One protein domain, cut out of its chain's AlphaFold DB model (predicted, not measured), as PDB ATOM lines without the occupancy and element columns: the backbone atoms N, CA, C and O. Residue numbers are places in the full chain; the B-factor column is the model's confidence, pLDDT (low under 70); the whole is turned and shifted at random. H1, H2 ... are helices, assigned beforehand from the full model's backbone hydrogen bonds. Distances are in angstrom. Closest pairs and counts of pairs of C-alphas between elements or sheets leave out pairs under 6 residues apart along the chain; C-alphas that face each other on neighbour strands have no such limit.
ATOM      1  N   ASP A  99     128.925 114.142 151.395       92.69
ATOM      2  CA  ASP A  99     128.544 114.776 152.658       92.69
ATOM      3  C   ASP A  99     129.247 114.131 153.865       92.69
ATOM      4  O   ASP A  99     129.874 114.809 154.682       92.69
ATOM      5  N   GLU A 100     129.247 112.798 153.943       96.00
ATOM      6  CA  GLU A 100     129.954 112.062 154.999       96.00
ATOM      7  C   GLU A 100     131.466 112.312 154.964       96.00
ATOM      8  O   GLU A 100     132.097 112.455 156.014       96.00
ATOM      9  N   GLN A 101     132.055 112.407 153.767       94.69
ATOM     10  CA  GLN A 101     133.473 112.729 153.609       94.69
ATOM     11  C   GLN A 101     133.801 114.127 154.141       94.69
ATOM     12  O   GLN A 101     134.819 114.283 154.821       94.69
ATOM     13  N   MET A 102     132.951 115.128 153.888       95.81
ATOM     14  CA  MET A 102     133.145 116.482 154.415       95.81
ATOM     15  C   MET A 102     133.066 116.507 155.943       95.81
ATOM     16  O   MET A 102     133.955 117.070 156.581       95.81
ATOM     17  N   HIS A 103     132.082 115.835 156.548       97.75
ATOM     18  CA  HIS A 103     131.962 115.746 158.008       97.75
ATOM     19  C   HIS A 103     133.151 115.023 158.653       97.75
ATOM     20  O   HIS A 103     133.707 115.504 159.649       97.75
ATOM     21  N   ARG A 104     133.582 113.897 158.068       97.56
ATOM     22  CA  ARG A 104     134.784 113.164 158.494       97.56
ATOM     23  C   ARG A 104     136.004 114.078 158.449       97.56
ATOM     24  O   ARG A 104     136.704 114.212 159.450       97.56
ATOM     25  N   ARG A 105     136.242 114.724 157.305       96.62
ATOM     26  CA  ARG A 105     137.409 115.581 157.077       96.62
ATOM     27  C   ARG A 105     137.416 116.792 158.004       96.62
ATOM     28  O   ARG A 105     138.419 117.026 158.670       96.62
ATOM     29  N   ALA A 106     136.300 117.512 158.102       97.69
ATOM     30  CA  ALA A 106     136.155 118.659 158.992       97.69
ATOM     31  C   ALA A 106     136.460 118.289 160.448       97.69
ATOM     32  O   ALA A 106     137.185 119.008 161.133       97.69
ATOM     33  N   THR A 107     135.954 117.145 160.911       98.50
ATOM     34  CA  THR A 107     136.204 116.660 162.275       98.50
ATOM     35  C   THR A 107     137.673 116.324 162.494       98.50
ATOM     36  O   THR A 107     138.263 116.776 163.474       98.50
ATOM     37  N   VAL A 108     138.283 115.574 161.576       98.06
ATOM     38  CA  VAL A 108     139.698 115.189 161.653       98.06
ATOM     39  C   VAL A 108     140.607 116.420 161.669       98.06
ATOM     40  O   VAL A 108     141.467 116.521 162.542       98.06
ATOM     41  N   GLU A 109     140.397 117.377 160.760       97.31
ATOM     42  CA  GLU A 109     141.174 118.623 160.703       97.31
ATOM     43  C   GLU A 109     141.026 119.430 161.997       97.31
ATOM     44  O   GLU A 109     142.021 119.816 162.604       97.31
ATOM     45  N   LEU A 110     139.796 119.619 162.484       97.56
ATOM     46  CA  LEU A 110     139.537 120.365 163.715       97.56
ATOM     47  C   LEU A 110     140.164 119.716 164.952       97.56
ATOM     48  O   LEU A 110     140.538 120.428 165.889       97.56
ATOM     49  N   PHE A 111     140.228 118.387 165.017       97.62
ATOM     50  CA  PHE A 111     140.879 117.678 166.119       97.62
ATOM     51  C   PHE A 111     142.403 117.766 166.016       97.62
ATOM     52  O   PHE A 111     143.042 118.067 167.020       97.62
ATOM     53  N   ALA A 112     142.970 117.591 164.821       96.81
ATOM     54  CA  ALA A 112     144.407 117.726 164.592       96.81
ATOM     55  C   ALA A 112     144.913 119.164 164.833       96.81
ATOM     56  O   ALA A 112     146.004 119.359 165.361       96.81
ATOM     57  N   GLU A 113     144.116 120.182 164.495       96.25
ATOM     58  CA  GLU A 113     144.416 121.591 164.789       96.25
ATOM     59  C   GLU A 113     144.373 121.893 166.295       96.25
ATOM     60  O   GLU A 113     145.189 122.665 166.799       96.25
ATOM     61  N   ALA A 114     143.412 121.304 167.014       96.31
ATOM     62  CA  ALA A 114     143.245 121.520 168.450       96.31
ATOM     63  C   ALA A 114     144.322 120.806 169.280       96.31
ATOM     64  O   ALA A 114     144.755 121.335 170.306       96.31
ATOM     65  N   ASP A 115     144.752 119.627 168.834       95.88
ATOM     66  CA  ASP A 115     145.834 118.857 169.434       95.88
ATOM     67  C   ASP A 115     146.743 118.272 168.337       95.88
ATOM     68  O   ASP A 115     146.462 117.196 167.804       95.88
ATOM     69  N   PRO A 116     147.872 118.938 168.025       91.75
ATOM     70  CA  PRO A 116     148.854 118.422 167.071       91.75
ATOM     71  C   PRO A 116     149.486 117.083 167.483       91.75
ATOM     72  O   PRO A 116     150.146 116.444 166.666       91.75
ATOM     73  N   GLY A 117     149.335 116.673 168.750       93.06
ATOM     74  CA  GLY A 117     149.773 115.382 169.276       93.06
ATOM     75  C   GLY A 117     148.689 114.302 169.260       93.06
ATOM     76  O   GLY A 117     148.941 113.206 169.768       93.06
ATOM     77  N   ALA A 118     147.505 114.579 168.703       95.94
ATOM     78  CA  ALA A 118     146.419 113.611 168.634       95.94
ATOM     79  C   ALA A 118     146.860 112.345 167.884       95.94
ATOM     80  O   ALA A 118     147.388 112.396 166.772       95.94
ATOM     81  N   SER A 119     146.628 111.184 168.499       97.31
ATOM     82  CA  SER A 119     146.990 109.900 167.900       97.31
ATOM     83  C   SER A 119     146.119 109.576 166.683       97.31
ATOM     84  O   SER A 119     144.969 110.013 166.581       97.31
ATOM     85  N   THR A 120     146.633 108.722 165.793       97.94
ATOM     86  CA  THR A 120     145.860 108.170 164.669       97.94
ATOM     87  C   THR A 120     144.545 107.557 165.136       97.94
ATOM     88  O   THR A 120     143.515 107.794 164.512       97.94
ATOM     89  N   ALA A 121     144.566 106.819 166.251       98.00
ATOM     90  CA  ALA A 121     143.371 106.197 166.805       98.00
ATOM     91  C   ALA A 121     142.314 107.242 167.195       98.00
ATOM     92  O   ALA A 121     141.151 107.117 166.816       98.00
ATOM     93  N   THR A 122     142.718 108.315 167.882       98.25
ATOM     94  CA  THR A 122     141.812 109.410 168.251       98.25
ATOM     95  C   THR A 122     141.201 110.073 167.018       98.25
ATOM     96  O   THR A 122     139.984 110.247 166.964       98.25
ATOM     97  N   LEU A 123     142.020 110.419 166.019       98.44
ATOM     98  CA  LEU A 123     141.552 111.100 164.809       98.44
ATOM     99  C   LEU A 123     140.621 110.211 163.973       98.44
ATOM    100  O   LEU A 123     139.542 110.656 163.581       98.44
ATOM    101  N   ALA A 124     140.999 108.952 163.739       98.19
ATOM    102  CA  ALA A 124     140.193 108.003 162.974       98.19
ATOM    103  C   ALA A 124     138.850 107.718 163.661       98.19
ATOM    104  O   ALA A 124     137.799 107.770 163.021       98.19
ATOM    105  N   PHE A 125     138.865 107.493 164.979       98.44
ATOM    106  CA  PHE A 125     137.644 107.247 165.742       98.44
ATOM    107  C   PHE A 125     136.728 108.479 165.770       98.44
ATOM    108  O   PHE A 125     135.527 108.350 165.546       98.44
ATOM    109  N   ALA A 126     137.274 109.686 165.966       98.31
ATOM    110  CA  ALA A 126     136.498 110.928 165.906       98.31
ATOM    111  C   ALA A 126     135.854 111.141 164.525       98.31
ATOM    112  O   ALA A 126     134.672 111.477 164.443       98.31
ATOM    113  N   GLY A 127     136.600 110.888 163.444       98.00
ATOM    114  CA  GLY A 127     136.084 110.948 162.076       98.00
ATOM    115  C   GLY A 127     134.928 109.972 161.835       98.00
ATOM    116  O   GLY A 127     133.902 110.371 161.286       98.00
ATOM    117  N   ALA A 128     135.040 108.726 162.306       97.94
ATOM    118  CA  ALA A 128     133.963 107.737 162.215       97.94
ATOM    119  C   ALA A 128     132.715 108.145 163.019       97.94
ATOM    120  O   ALA A 128     131.590 107.969 162.550       97.94
ATOM    121  N   LEU A 129     132.881 108.745 164.201       97.56
ATOM    122  CA  LEU A 129     131.746 109.267 164.969       97.56
ATOM    123  C   LEU A 129     131.039 110.420 164.250       97.56
ATOM    124  O   LEU A 129     129.814 110.507 164.315       97.56
ATOM    125  N   ALA A 130     131.773 111.274 163.535       97.56
ATOM    126  CA  ALA A 130     131.171 112.333 162.729       97.56
ATOM    127  C   ALA A 130     130.340 111.778 161.563       97.56
ATOM    128  O   ALA A 130     129.228 112.253 161.333       97.56
ATOM    129  N   VAL A 131     130.828 110.735 160.883       97.56
ATOM    130  CA  VAL A 131     130.057 110.017 159.849       97.56
ATOM    131  C   VAL A 131     128.800 109.388 160.451       97.56
ATOM    132  O   VAL A 131     127.709 109.548 159.909       97.56
ATOM    133  N   ALA A 132     128.920 108.717 161.600       96.00
ATOM    134  CA  ALA A 132     127.767 108.136 162.283       96.00
ATOM    135  C   ALA A 132     126.727 109.204 162.655       96.00
ATOM    136  O   ALA A 132     125.534 108.990 162.455       96.00
ATOM    137  N   HIS A 133     127.173 110.371 163.126       94.88
ATOM    138  CA  HIS A 133     126.288 111.484 163.451       94.88
ATOM    139  C   HIS A 133     125.590 112.055 162.207       94.88
ATOM    140  O   HIS A 133     124.379 112.263 162.239       94.88
ATOM    141  N   ALA A 134     126.303 112.227 161.090       94.38
ATOM    142  CA  ALA A 134     125.691 112.634 159.823       94.38
ATOM    143  C   ALA A 134     124.603 111.637 159.375       94.38
ATOM    144  O   ALA A 134     123.489 112.038 159.033       94.38
ATOM    145  N   ARG A 135     124.869 110.326 159.492       94.94
ATOM    146  CA  ARG A 135     123.876 109.270 159.217       94.94
ATOM    147  C   ARG A 135     122.672 109.329 160.158       94.94
ATOM    148  O   ARG A 135     121.551 109.115 159.703       94.94
ATOM    149  N   TRP A 136     122.869 109.635 161.444       93.81
ATOM    150  CA  TRP A 136     121.757 109.829 162.382       93.81
ATOM    151  C   TRP A 136     120.845 110.968 161.941       93.81
ATOM    152  O   TRP A 136     119.634 110.776 161.852       93.81
ATOM    153  N   LEU A 137     121.429 112.122 161.608       90.69
ATOM    154  CA  LEU A 137     120.678 113.298 161.169       90.69
ATOM    155  C   LEU A 137     119.905 113.018 159.877       90.69
ATOM    156  O   LEU A 137     118.719 113.338 159.798       90.69
ATOM    157  N   ALA A 138     120.537 112.361 158.903       91.00
ATOM    158  CA  ALA A 138     119.893 111.982 157.647       91.00
ATOM    159  C   ALA A 138     118.729 110.993 157.848       91.00
ATOM    160  O   ALA A 138     117.717 111.073 157.153       91.00
ATOM    161  N   ALA A 139     118.849 110.080 158.816       91.31
ATOM    162  CA  ALA A 139     117.818 109.101 159.149       91.31
ATOM    163  C   ALA A 139     116.751 109.623 160.134       91.31
ATOM    164  O   ALA A 139     115.783 108.914 160.408       91.31
ATOM    165  N   GLY A 140     116.911 110.836 160.678       89.88
ATOM    166  CA  GLY A 140     116.039 111.373 161.729       89.88
ATOM    167  C   GLY A 140     116.152 110.633 163.068       89.88
ATOM    168  O   GLY A 140     115.204 110.646 163.851       89.88
ATOM    169  N   ILE A 141     117.286 109.973 163.316       90.00
ATOM    170  CA  ILE A 141     117.589 109.238 164.549       90.00
ATOM    171  C   ILE A 141     118.104 110.229 165.594       90.00
ATOM    172  O   ILE A 141     119.050 110.976 165.339       90.00
ATOM    173  N   ASP A 142     117.524 110.211 166.795       83.62
ATOM    174  CA  ASP A 142     118.085 110.945 167.931       83.62
ATOM    175  C   ASP A 142     119.265 110.164 168.524       83.62
ATOM    176  O   ASP A 142     119.082 109.170 169.225       83.62
ATOM    177  N   GLY A 143     120.485 110.645 168.277       77.75
ATOM    178  CA  GLY A 143     121.722 110.027 168.759       77.75
ATOM    179  C   GLY A 143     121.837 109.877 170.284       77.75
ATOM    180  O   GLY A 143     122.686 109.116 170.747       77.75
ATOM    181  N   LEU A 144     121.012 110.580 171.074       77.25
ATOM    182  CA  LEU A 144     121.034 110.515 172.541       77.25
ATOM    183  C   LEU A 144     120.066 109.486 173.123       77.25
ATOM    184  O   LEU A 144     120.350 108.909 174.174       77.25
ATOM    185  N   THR A 145     118.903 109.304 172.498       80.56
ATOM    186  CA  THR A 145     117.796 108.538 173.094       80.56
ATOM    187  C   THR A 145     117.367 107.336 172.267       80.56
ATOM    188  O   THR A 145     116.737 106.425 172.810       80.56
ATOM    189  N   ASP A 146     117.732 107.289 170.988       84.62
ATOM    190  CA  ASP A 146     117.355 106.203 170.100       84.62
ATOM    191  C   ASP A 146     118.348 105.028 170.214       84.62
ATOM    192  O   ASP A 146     119.543 105.188 169.943       84.62
ATOM    193  N   PRO A 147     117.893 103.812 170.569       84.00
ATOM    194  CA  PRO A 147     118.755 102.629 170.602       84.00
ATOM    195  C   PRO A 147     119.369 102.274 169.235       84.00
ATOM    196  O   PRO A 147     120.395 101.589 169.190       84.00
ATOM    197  N   ALA A 148     118.801 102.742 168.118       87.38
ATOM    198  CA  ALA A 148     119.375 102.573 166.785       87.38
ATOM    199  C   ALA A 148     120.706 103.327 166.611       87.38
ATOM    200  O   ALA A 148     121.522 102.934 165.774       87.38
ATOM    201  N   ALA A 149     120.976 104.355 167.424       86.75
ATOM    202  CA  ALA A 149     122.189 105.161 167.326       86.75
ATOM    203  C   ALA A 149     123.468 104.313 167.454       86.75
ATOM    204  O   ALA A 149     124.404 104.448 166.660       86.75
ATOM    205  N   THR A 150     123.484 103.363 168.397       88.12
ATOM    206  CA  THR A 150     124.618 102.446 168.595       88.12
ATOM    207  C   THR A 150     124.828 101.514 167.401       88.12
ATOM    208  O   THR A 150     125.972 101.220 167.052       88.12
ATOM    209  N   ALA A 151     123.748 101.072 166.748       91.06
ATOM    210  CA  ALA A 151     123.839 100.207 165.575       91.06
ATOM    211  C   ALA A 151     124.488 100.932 164.385       91.06
ATOM    212  O   ALA A 151     125.317 100.343 163.696       91.06
ATOM    213  N   VAL A 152     124.186 102.221 164.192       93.44
ATOM    214  CA  VAL A 152     124.818 103.039 163.141       93.44
ATOM    215  C   VAL A 152     126.315 103.215 163.397       93.44
ATOM    216  O   VAL A 152     127.097 103.049 162.468       93.44
ATOM    217  N   ILE A 153     126.740 103.474 164.643       93.25
ATOM    218  CA  ILE A 153     128.178 103.518 164.976       93.25
ATOM    219  C   ILE A 153     128.837 102.175 164.645       93.25
ATOM    220  O   ILE A 153     129.904 102.148 164.042       93.25
ATOM    221  N   GLY A 154     128.203 101.059 165.022       93.62
ATOM    222  CA  GLY A 154     128.701  99.721 164.701       93.62
ATOM    223  C   GLY A 154     128.871  99.495 163.196       93.62
ATOM    224  O   GLY A 154     129.900  98.970 162.782       93.62
ATOM    225  N   ALA A 155     127.904  99.938 162.388       94.44
ATOM    226  CA  ALA A 155     127.970  99.849 160.931       94.44
ATOM    227  C   ALA A 155     129.105 100.706 160.346       94.44
ATOM    228  O   ALA A 155     129.914 100.193 159.581       94.44
ATOM    229  N   VAL A 156     129.233 101.971 160.766       96.00
ATOM    230  CA  VAL A 156     130.313 102.856 160.291       96.00
ATOM    231  C   VAL A 156     131.691 102.293 160.640       96.00
ATOM    232  O   VAL A 156     132.593 102.309 159.812       96.00
ATOM    233  N   LEU A 157     131.862 101.746 161.845       95.38
ATOM    234  CA  LEU A 157     133.126 101.119 162.232       95.38
ATOM    235  C   LEU A 157     133.408  99.837 161.445       95.38
ATOM    236  O   LEU A 157     134.560  99.558 161.151       95.38
ATOM    237  N   ALA A 158     132.388  99.059 161.080       92.94
ATOM    238  CA  ALA A 158     132.581  97.894 160.216       92.94
ATOM    239  C   ALA A 158     133.032  98.288 158.795       92.94
ATOM    240  O   ALA A 158     133.717  97.509 158.135       92.94
ATOM    241  N   GLU A 159     132.671  99.492 158.345       94.06
ATOM    242  CA  GLU A 159     133.035 100.054 157.041       94.06
ATOM    243  C   GLU A 159     134.396 100.781 157.037       94.06
ATOM    244  O   GLU A 159     134.986 100.940 155.971       94.06
ATOM    245  N   ASP A 160     134.918 101.193 158.199       94.75
ATOM    246  CA  ASP A 160     136.212 101.880 158.351       94.75
ATOM    247  C   ASP A 160     137.197 101.025 159.175       94.75
ATOM    248  O   ASP A 160     137.194 101.074 160.412       94.75
ATOM    249  N   PRO A 161     138.086 100.255 158.514       94.25
ATOM    250  CA  PRO A 161     139.034  99.380 159.200       94.25
ATOM    251  C   PRO A 161     139.993 100.105 160.149       94.25
ATOM    252  O   PRO A 161     140.366  99.540 161.176       94.25
ATOM    253  N   VAL A 162     140.379 101.352 159.853       96.69
ATOM    254  CA  VAL A 162     141.272 102.121 160.733       96.69
ATOM    255  C   VAL A 162     140.519 102.523 161.996       96.69
ATOM    256  O   VAL A 162     141.045 102.370 163.098       96.69
ATOM    257  N   ALA A 163     139.277 102.991 161.861       97.06
ATOM    258  CA  ALA A 163     138.445 103.342 163.007       97.06
ATOM    259  C   ALA A 163     138.029 102.112 163.836       97.06
ATOM    260  O   ALA A 163     137.909 102.217 165.058       97.06
ATOM    261  N   ALA A 164     137.846 100.945 163.208       96.81
ATOM    262  CA  ALA A 164     137.606  99.681 163.904       96.81
ATOM    263  C   ALA A 164     138.774  99.314 164.826       96.81
ATOM    264  O   ALA A 164     138.563  99.090 166.016       96.81
ATOM    265  N   VAL A 165     140.003  99.324 164.297       97.19
ATOM    266  CA  VAL A 165     141.215  99.063 165.092       97.19
ATOM    267  C   VAL A 165     141.390 100.139 166.162       97.19
ATOM    268  O   VAL A 165     141.614  99.828 167.328       97.19
ATOM    269  N   ALA A 166     141.189 101.412 165.809       96.88
ATOM    270  CA  ALA A 166     141.254 102.517 166.761       96.88
ATOM    271  C   ALA A 166     140.290 102.329 167.938       96.88
ATOM    272  O   ALA A 166     140.649 102.587 169.086       96.88
ATOM    273  N   ARG A 167     139.065 101.854 167.683       96.44
ATOM    274  CA  ARG A 167     138.120 101.537 168.752       96.44
ATOM    275  C   ARG A 167     138.694 100.495 169.701       96.44
ATOM    276  O   ARG A 167     138.488 100.649 170.897       96.44
ATOM    277  N   GLU A 168     139.339  99.447 169.204       95.88
ATOM    278  CA  GLU A 168     139.892  98.371 170.034       95.88
ATOM    279  C   GLU A 168     141.090  98.839 170.876       95.88
ATOM    280  O   GLU A 168     141.215  98.432 172.030       95.88
ATOM    281  N   GLU A 169     141.913  99.746 170.343       96.12
ATOM    282  CA  GLU A 169     143.067 100.329 171.044       96.12
ATOM    283  C   GLU A 169     142.689 101.315 172.151       96.12
ATOM    284  O   GLU A 169     143.346 101.382 173.191       96.12
ATOM    285  N   LEU A 170     141.660 102.128 171.912       97.31
ATOM    286  CA  LEU A 170     141.230 103.155 172.850       97.31
ATOM    287  C   LEU A 170     140.451 102.517 173.996       97.31
ATOM    288  O   LEU A 170     139.550 101.713 173.771       97.31
ATOM    289  N   ASP A 171     140.724 102.908 175.238       97.12
ATOM    290  CA  ASP A 171     139.881 102.483 176.353       97.12
ATOM    291  C   ASP A 171     138.495 103.158 176.317       97.12
ATOM    292  O   ASP A 171     138.257 104.147 175.619       97.12
ATOM    293  N   GLU A 172     137.549 102.614 177.084       96.00
ATOM    294  CA  GLU A 172     136.166 103.103 177.092       96.00
ATOM    295  C   GLU A 172     136.041 104.562 177.551       96.00
ATOM    296  O   GLU A 172     135.219 105.304 177.013       96.00
ATOM    297  N   ALA A 173     136.859 104.995 178.511       97.31
ATOM    298  CA  ALA A 173     136.802 106.362 179.016       97.31
ATOM    299  C   ALA A 173     137.272 107.356 177.946       97.31
ATOM    300  O   ALA A 173     136.656 108.409 177.763       97.31
ATOM    301  N   VAL A 174     138.315 107.001 177.196       97.06
ATOM    302  CA  VAL A 174     138.803 107.793 176.066       97.06
ATOM    303  C   VAL A 174     137.778 107.810 174.934       97.06
ATOM    304  O   VAL A 174     137.466 108.889 174.432       97.06
ATOM    305  N   ARG A 175     137.174 106.669 174.579       97.12
ATOM    306  CA  ARG A 175     136.108 106.619 173.559       97.12
ATOM    307  C   ARG A 175     134.921 107.513 173.921       97.12
ATOM    308  O   ARG A 175     134.461 108.283 173.078       97.12
ATOM    309  N   ALA A 176     134.463 107.463 175.172       95.44
ATOM    310  CA  ALA A 176     133.387 108.323 175.661       95.44
ATOM    311  C   ALA A 176     133.781 109.810 175.629       95.44
ATOM    312  O   ALA A 176     132.985 110.655 175.218       95.44
ATOM    313  N   SER A 177     135.023 110.131 176.006       97.19
ATOM    314  CA  SER A 177     135.566 111.491 175.926       97.19
ATOM    315  C   SER A 177     135.573 112.026 174.490       97.19
ATOM    316  O   SER A 177     135.112 113.142 174.247       97.19
ATOM    317  N   ILE A 178     136.009 111.215 173.519       97.44
ATOM    318  CA  ILE A 178     136.014 111.585 172.097       97.44
ATOM    319  C   ILE A 178     134.586 111.797 171.587       97.44
ATOM    320  O   ILE A 178     134.325 112.799 170.926       97.44
ATOM    321  N   ALA A 179     133.644 110.916 171.934       95.38
ATOM    322  CA  ALA A 179     132.244 111.074 171.539       95.38
ATOM    323  C   ALA A 179     131.632 112.380 172.065       95.38
ATOM    324  O   ALA A 179     130.995 113.116 171.309       95.38
ATOM    325  N   MET A 180     131.892 112.722 173.331       95.31
ATOM    326  CA  MET A 180     131.488 114.013 173.890       95.31
ATOM    327  C   MET A 180     132.164 115.182 173.172       95.31
ATOM    328  O   MET A 180     131.509 116.182 172.890       95.31
ATOM    329  N   ALA A 181     133.457 115.077 172.859       96.94
ATOM    330  CA  ALA A 181     134.188 116.128 172.157       96.94
ATOM    331  C   ALA A 181     133.623 116.382 170.749       96.94
ATOM    332  O   ALA A 181     133.418 117.540 170.386       96.94
ATOM    333  N   VAL A 182     133.307 115.329 169.985       96.75
ATOM    334  CA  VAL A 182     132.665 115.451 168.664       96.75
ATOM    335  C   VAL A 182     131.296 116.123 168.792       96.75
ATOM    336  O   VAL A 182     131.023 117.088 168.081       96.75
ATOM    337  N   GLY A 183     130.464 115.686 169.743       93.56
ATOM    338  CA  GLY A 183     129.148 116.287 169.983       93.56
ATOM    339  C   GLY A 183     129.227 117.763 170.389       93.56
ATOM    340  O   GLY A 183     128.540 118.607 169.817       93.56
ATOM    341  N   ASN A 184     130.119 118.107 171.320       95.44
ATOM    342  CA  ASN A 184     130.302 119.480 171.800       95.44
ATOM    343  C   ASN A 184     130.818 120.427 170.708       95.44
ATOM    344  O   ASN A 184     130.512 121.619 170.734       95.44
ATOM    345  N   ARG A 185     131.584 119.903 169.745       96.56
ATOM    346  CA  ARG A 185     132.139 120.667 168.621       96.56
ATOM    347  C   ARG A 185     131.294 120.583 167.354       96.56
ATOM    348  O   ARG A 185     131.703 121.126 166.333       96.56
ATOM    349  N   TRP A 186     130.107 119.976 167.397       95.94
ATOM    350  CA  TRP A 186     129.293 119.755 166.198       95.94
ATOM    351  C   TRP A 186     129.004 121.040 165.415       95.94
ATOM    352  O   TRP A 186     129.097 121.059 164.193       95.94
ATOM    353  N   ARG A 187     128.742 122.151 166.113       96.75
ATOM    354  CA  ARG A 187     128.565 123.461 165.467       96.75
ATOM    355  C   ARG A 187     129.808 123.899 164.679       96.75
ATOM    356  O   ARG A 187     129.666 124.355 163.553       96.75
ATOM    357  N   GLU A 188     131.003 123.751 165.250       97.94
ATOM    358  CA  GLU A 188     132.268 124.091 164.576       97.94
ATOM    359  C   GLU A 188     132.515 123.181 163.366       97.94
ATOM    360  O   GLU A 188     132.980 123.646 162.325       97.94
ATOM    361  N   ILE A 189     132.167 121.894 163.487       97.81
ATOM    362  CA  ILE A 189     132.246 120.924 162.390       97.81
ATOM    363  C   ILE A 189     131.341 121.369 161.236       97.81
ATOM    364  O   ILE A 189     131.820 121.485 160.112       97.81
ATOM    365  N   MET A 190     130.078 121.707 161.507       97.19
ATOM    366  CA  MET A 190     129.139 122.194 160.486       97.19
ATOM    367  C   MET A 190     129.606 123.501 159.829       97.19
ATOM    368  O   MET A 190     129.473 123.667 158.620       97.19
ATOM    369  N   GLU A 191     130.181 124.428 160.602       97.69
ATOM    370  CA  GLU A 191     130.763 125.666 160.066       97.69
ATOM    371  C   GLU A 191     131.914 125.367 159.091       97.69
ATOM    372  O   GLU A 191     131.992 125.975 158.022       97.69
ATOM    373  N   ARG A 192     132.782 124.400 159.416       97.25
ATOM    374  CA  ARG A 192     133.862 123.949 158.526       97.25
ATOM    375  C   ARG A 192     133.320 123.236 157.283       97.25
ATOM    376  O   ARG A 192     133.816 123.509 156.191       97.25
ATOM    377  N   VAL A 193     132.302 122.383 157.423       97.12
ATOM    378  CA  VAL A 193     131.635 121.711 156.291       97.12
ATOM    379  C   VAL A 193     131.061 122.741 155.316       97.12
ATOM    380  O   VAL A 193     131.365 122.671 154.133       97.12
ATOM    381  N   ALA A 194     130.359 123.772 155.797       96.19
ATOM    382  CA  ALA A 194     129.809 124.823 154.935       96.19
ATOM    383  C   ALA A 194     130.892 125.576 154.129       96.19
ATOM    384  O   ALA A 194     130.678 125.962 152.974       96.19
ATOM    385  N   VAL A 195     132.082 125.772 154.711       96.19
ATOM    386  CA  VAL A 195     133.238 126.327 153.986       96.19
ATOM    387  C   VAL A 195     133.724 125.354 152.911       96.19
ATOM    388  O   VAL A 195     133.948 125.778 151.777       96.19
ATOM    389  N   MET A 196     133.856 124.065 153.235       95.06
ATOM    390  CA  MET A 196     134.259 123.028 152.275       95.06
ATOM    391  C   MET A 196     133.275 122.916 151.104       95.06
ATOM    392  O   MET A 196     133.711 122.880 149.956       95.06
ATOM    393  N   GLU A 197     131.968 122.944 151.365       94.25
ATOM    394  CA  GLU A 197     130.922 122.961 150.334       94.25
ATOM    395  C   GLU A 197     131.051 124.182 149.420       94.25
ATOM    396  O   GLU A 197     130.970 124.068 148.197       94.25
ATOM    397  N   THR A 198     131.299 125.357 150.008       94.12
ATOM    398  CA  THR A 198     131.483 126.601 149.252       94.12
ATOM    399  C   THR A 198     132.698 126.509 148.329       94.12
ATOM    400  O   THR A 198     132.609 126.885 147.161       94.12
ATOM    401  N   VAL A 199     133.827 125.990 148.821       92.75
ATOM    402  CA  VAL A 199     135.045 125.800 148.017       92.75
ATOM    403  C   VAL A 199     134.808 124.783 146.900       92.75
ATOM    404  O   VAL A 199     135.099 125.087 145.745       92.75
ATOM    405  N   ALA A 200     134.200 123.634 147.204       90.56
ATOM    406  CA  ALA A 200     133.890 122.607 146.208       90.56
ATOM    407  C   ALA A 200     132.958 123.134 145.097       90.56
ATOM    408  O   ALA A 200     133.142 122.829 143.916       90.56
ATOM    409  N   ALA A 201     131.978 123.972 145.452       91.06
ATOM    410  CA  ALA A 201     131.096 124.619 144.484       91.06
ATOM    411  C   ALA A 201     131.845 125.612 143.576       91.06
ATOM    412  O   ALA A 201     131.562 125.670 142.379       91.06
ATOM    413  N   ILE A 202     132.807 126.369 144.119       93.44
ATOM    414  CA  ILE A 202     133.662 127.278 143.338       93.44
ATOM    415  C   ILE A 202     134.533 126.487 142.359       93.44
ATOM    416  O   ILE A 202     134.590 126.844 141.184       93.44
ATOM    417  N   GLU A 203     135.175 125.410 142.816       89.81
ATOM    418  CA  GLU A 203     136.029 124.558 141.977       89.81
ATOM    419  C   GLU A 203     135.245 123.886 140.844       89.81
ATOM    420  O   GLU A 203     135.753 123.767 139.736       89.81
ATOM    421  N   THR A 204     133.986 123.510 141.088       88.56
ATOM    422  CA  THR A 204     133.113 122.915 140.060       88.56
ATOM    423  C   THR A 204     132.643 123.939 139.015       88.56
ATOM    424  O   THR A 204     132.279 123.568 137.901       88.56
ATOM    425  N   ALA A 205     132.611 125.228 139.366       81.06
ATOM    426  CA  ALA A 205     132.157 126.301 138.482       81.06
ATOM    427  C   ALA A 205     133.273 126.906 137.602       81.06
ATOM    428  O   ALA A 205     132.953 127.692 136.705       81.06
ATOM    429  N   ALA A 206     134.541 126.585 137.881       67.69
ATOM    430  CA  ALA A 206     135.730 127.092 137.189       67.69
ATOM    431  C   ALA A 206     136.126 126.221 135.985       67.69
ATOM    432  O   ALA A 206     136.584 126.813 134.978       67.69
TER     433      ALA A 206
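This is residues 99 to 206 of the 206 residues of an uncharacterized protein of Mycolicibacterium fortuitum (UniProt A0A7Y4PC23). One long helix, H2, forms the core; H1 folds back along it as the other half of a helical hairpin, H3 and H4 pack on the side of H2 away from H1, and H5 crosses H2 on a third side. The last helix, H6, crosses H1 with its residues 189 to 197, and residues 198 to 206 stick out as a free arm. The printed part has 108 residues with six named helices, H1 to H6 in chain order, and no named strand: the class is all helix, and the helices are mostly crossed. The whole is compact, with a radius of gyration of the C-alphas of 14.0 A and spans of 45 by 35 by 25 A.

Start with H1, residues 99 to 114, and H2, residues 120 to 139, the hub, which touches four other helices. H1 and H2 form a hairpin: they touch, opposite ways at a steep tilt of 38 degrees, and their closest C-alphas, of Arg 104 and Gly 127, are 4.4 A apart. Next comes H3, residues 148 to 159, which touches residues 128 to 136 of H2 at a steep tilt of 51 degrees, with the C-alphas of Ala 132 and Ile 153 closest at 5.4 A. H4, residues 161 to 169, touches residues 120 to 128 of H2; look for the closest C-alphas at Ala 121 and Ala 166, 4.2 A apart. H3 and H4 only just touch, and only at the corner by their link, with 3 pairs of C-alphas within 8 A; the closest are those of Leu 157 and Ala 164, at 5.0 A. H5, residues 172 to 184, touches residues 122 to 130 of H2 and runs the same way at a steep tilt of 54 degrees, with the C-alphas of Ala 126 and Ile 178 closest at 6.2 A. H6, residues 186 to 205, touches H1 at a steep tilt of 60 degrees, opposite ways; the closest C-alphas, of Ala 106 and Ile 189, are 5.7 A apart. H5 and H6 meet only through their link. H2 and H6 are only just apart, 8.4 A at the closest C-alphas. In the backbones of H1, H2, H3, H4, H5 and H6, every O i to N i+4 pair is within hydrogen-bond range.

Find C-alpha 99 at (128.544, 114.776, 152.658); from there H1 runs 22.6 A to C-alpha 114. H2 begins at C-alpha 120, at (145.860, 108.170, 164.669), and covers 28.6 A. H3 measures 17.0 A, H4 12.5 A and H5 18.2 A. H6 covers 28.6 A and ends at C-alpha 205, at (132.157, 126.301, 138.482).

The two C-alphas farthest apart, of Ala 173 and Ala 206, are 46.7 A from each other. The printed part has no cut and no long link; the link from H2 to H3 is short, and the other four are tight. The mean pLDDT of the printed part is 94.2, and residue 206, the chain's last, is the one residue under 70.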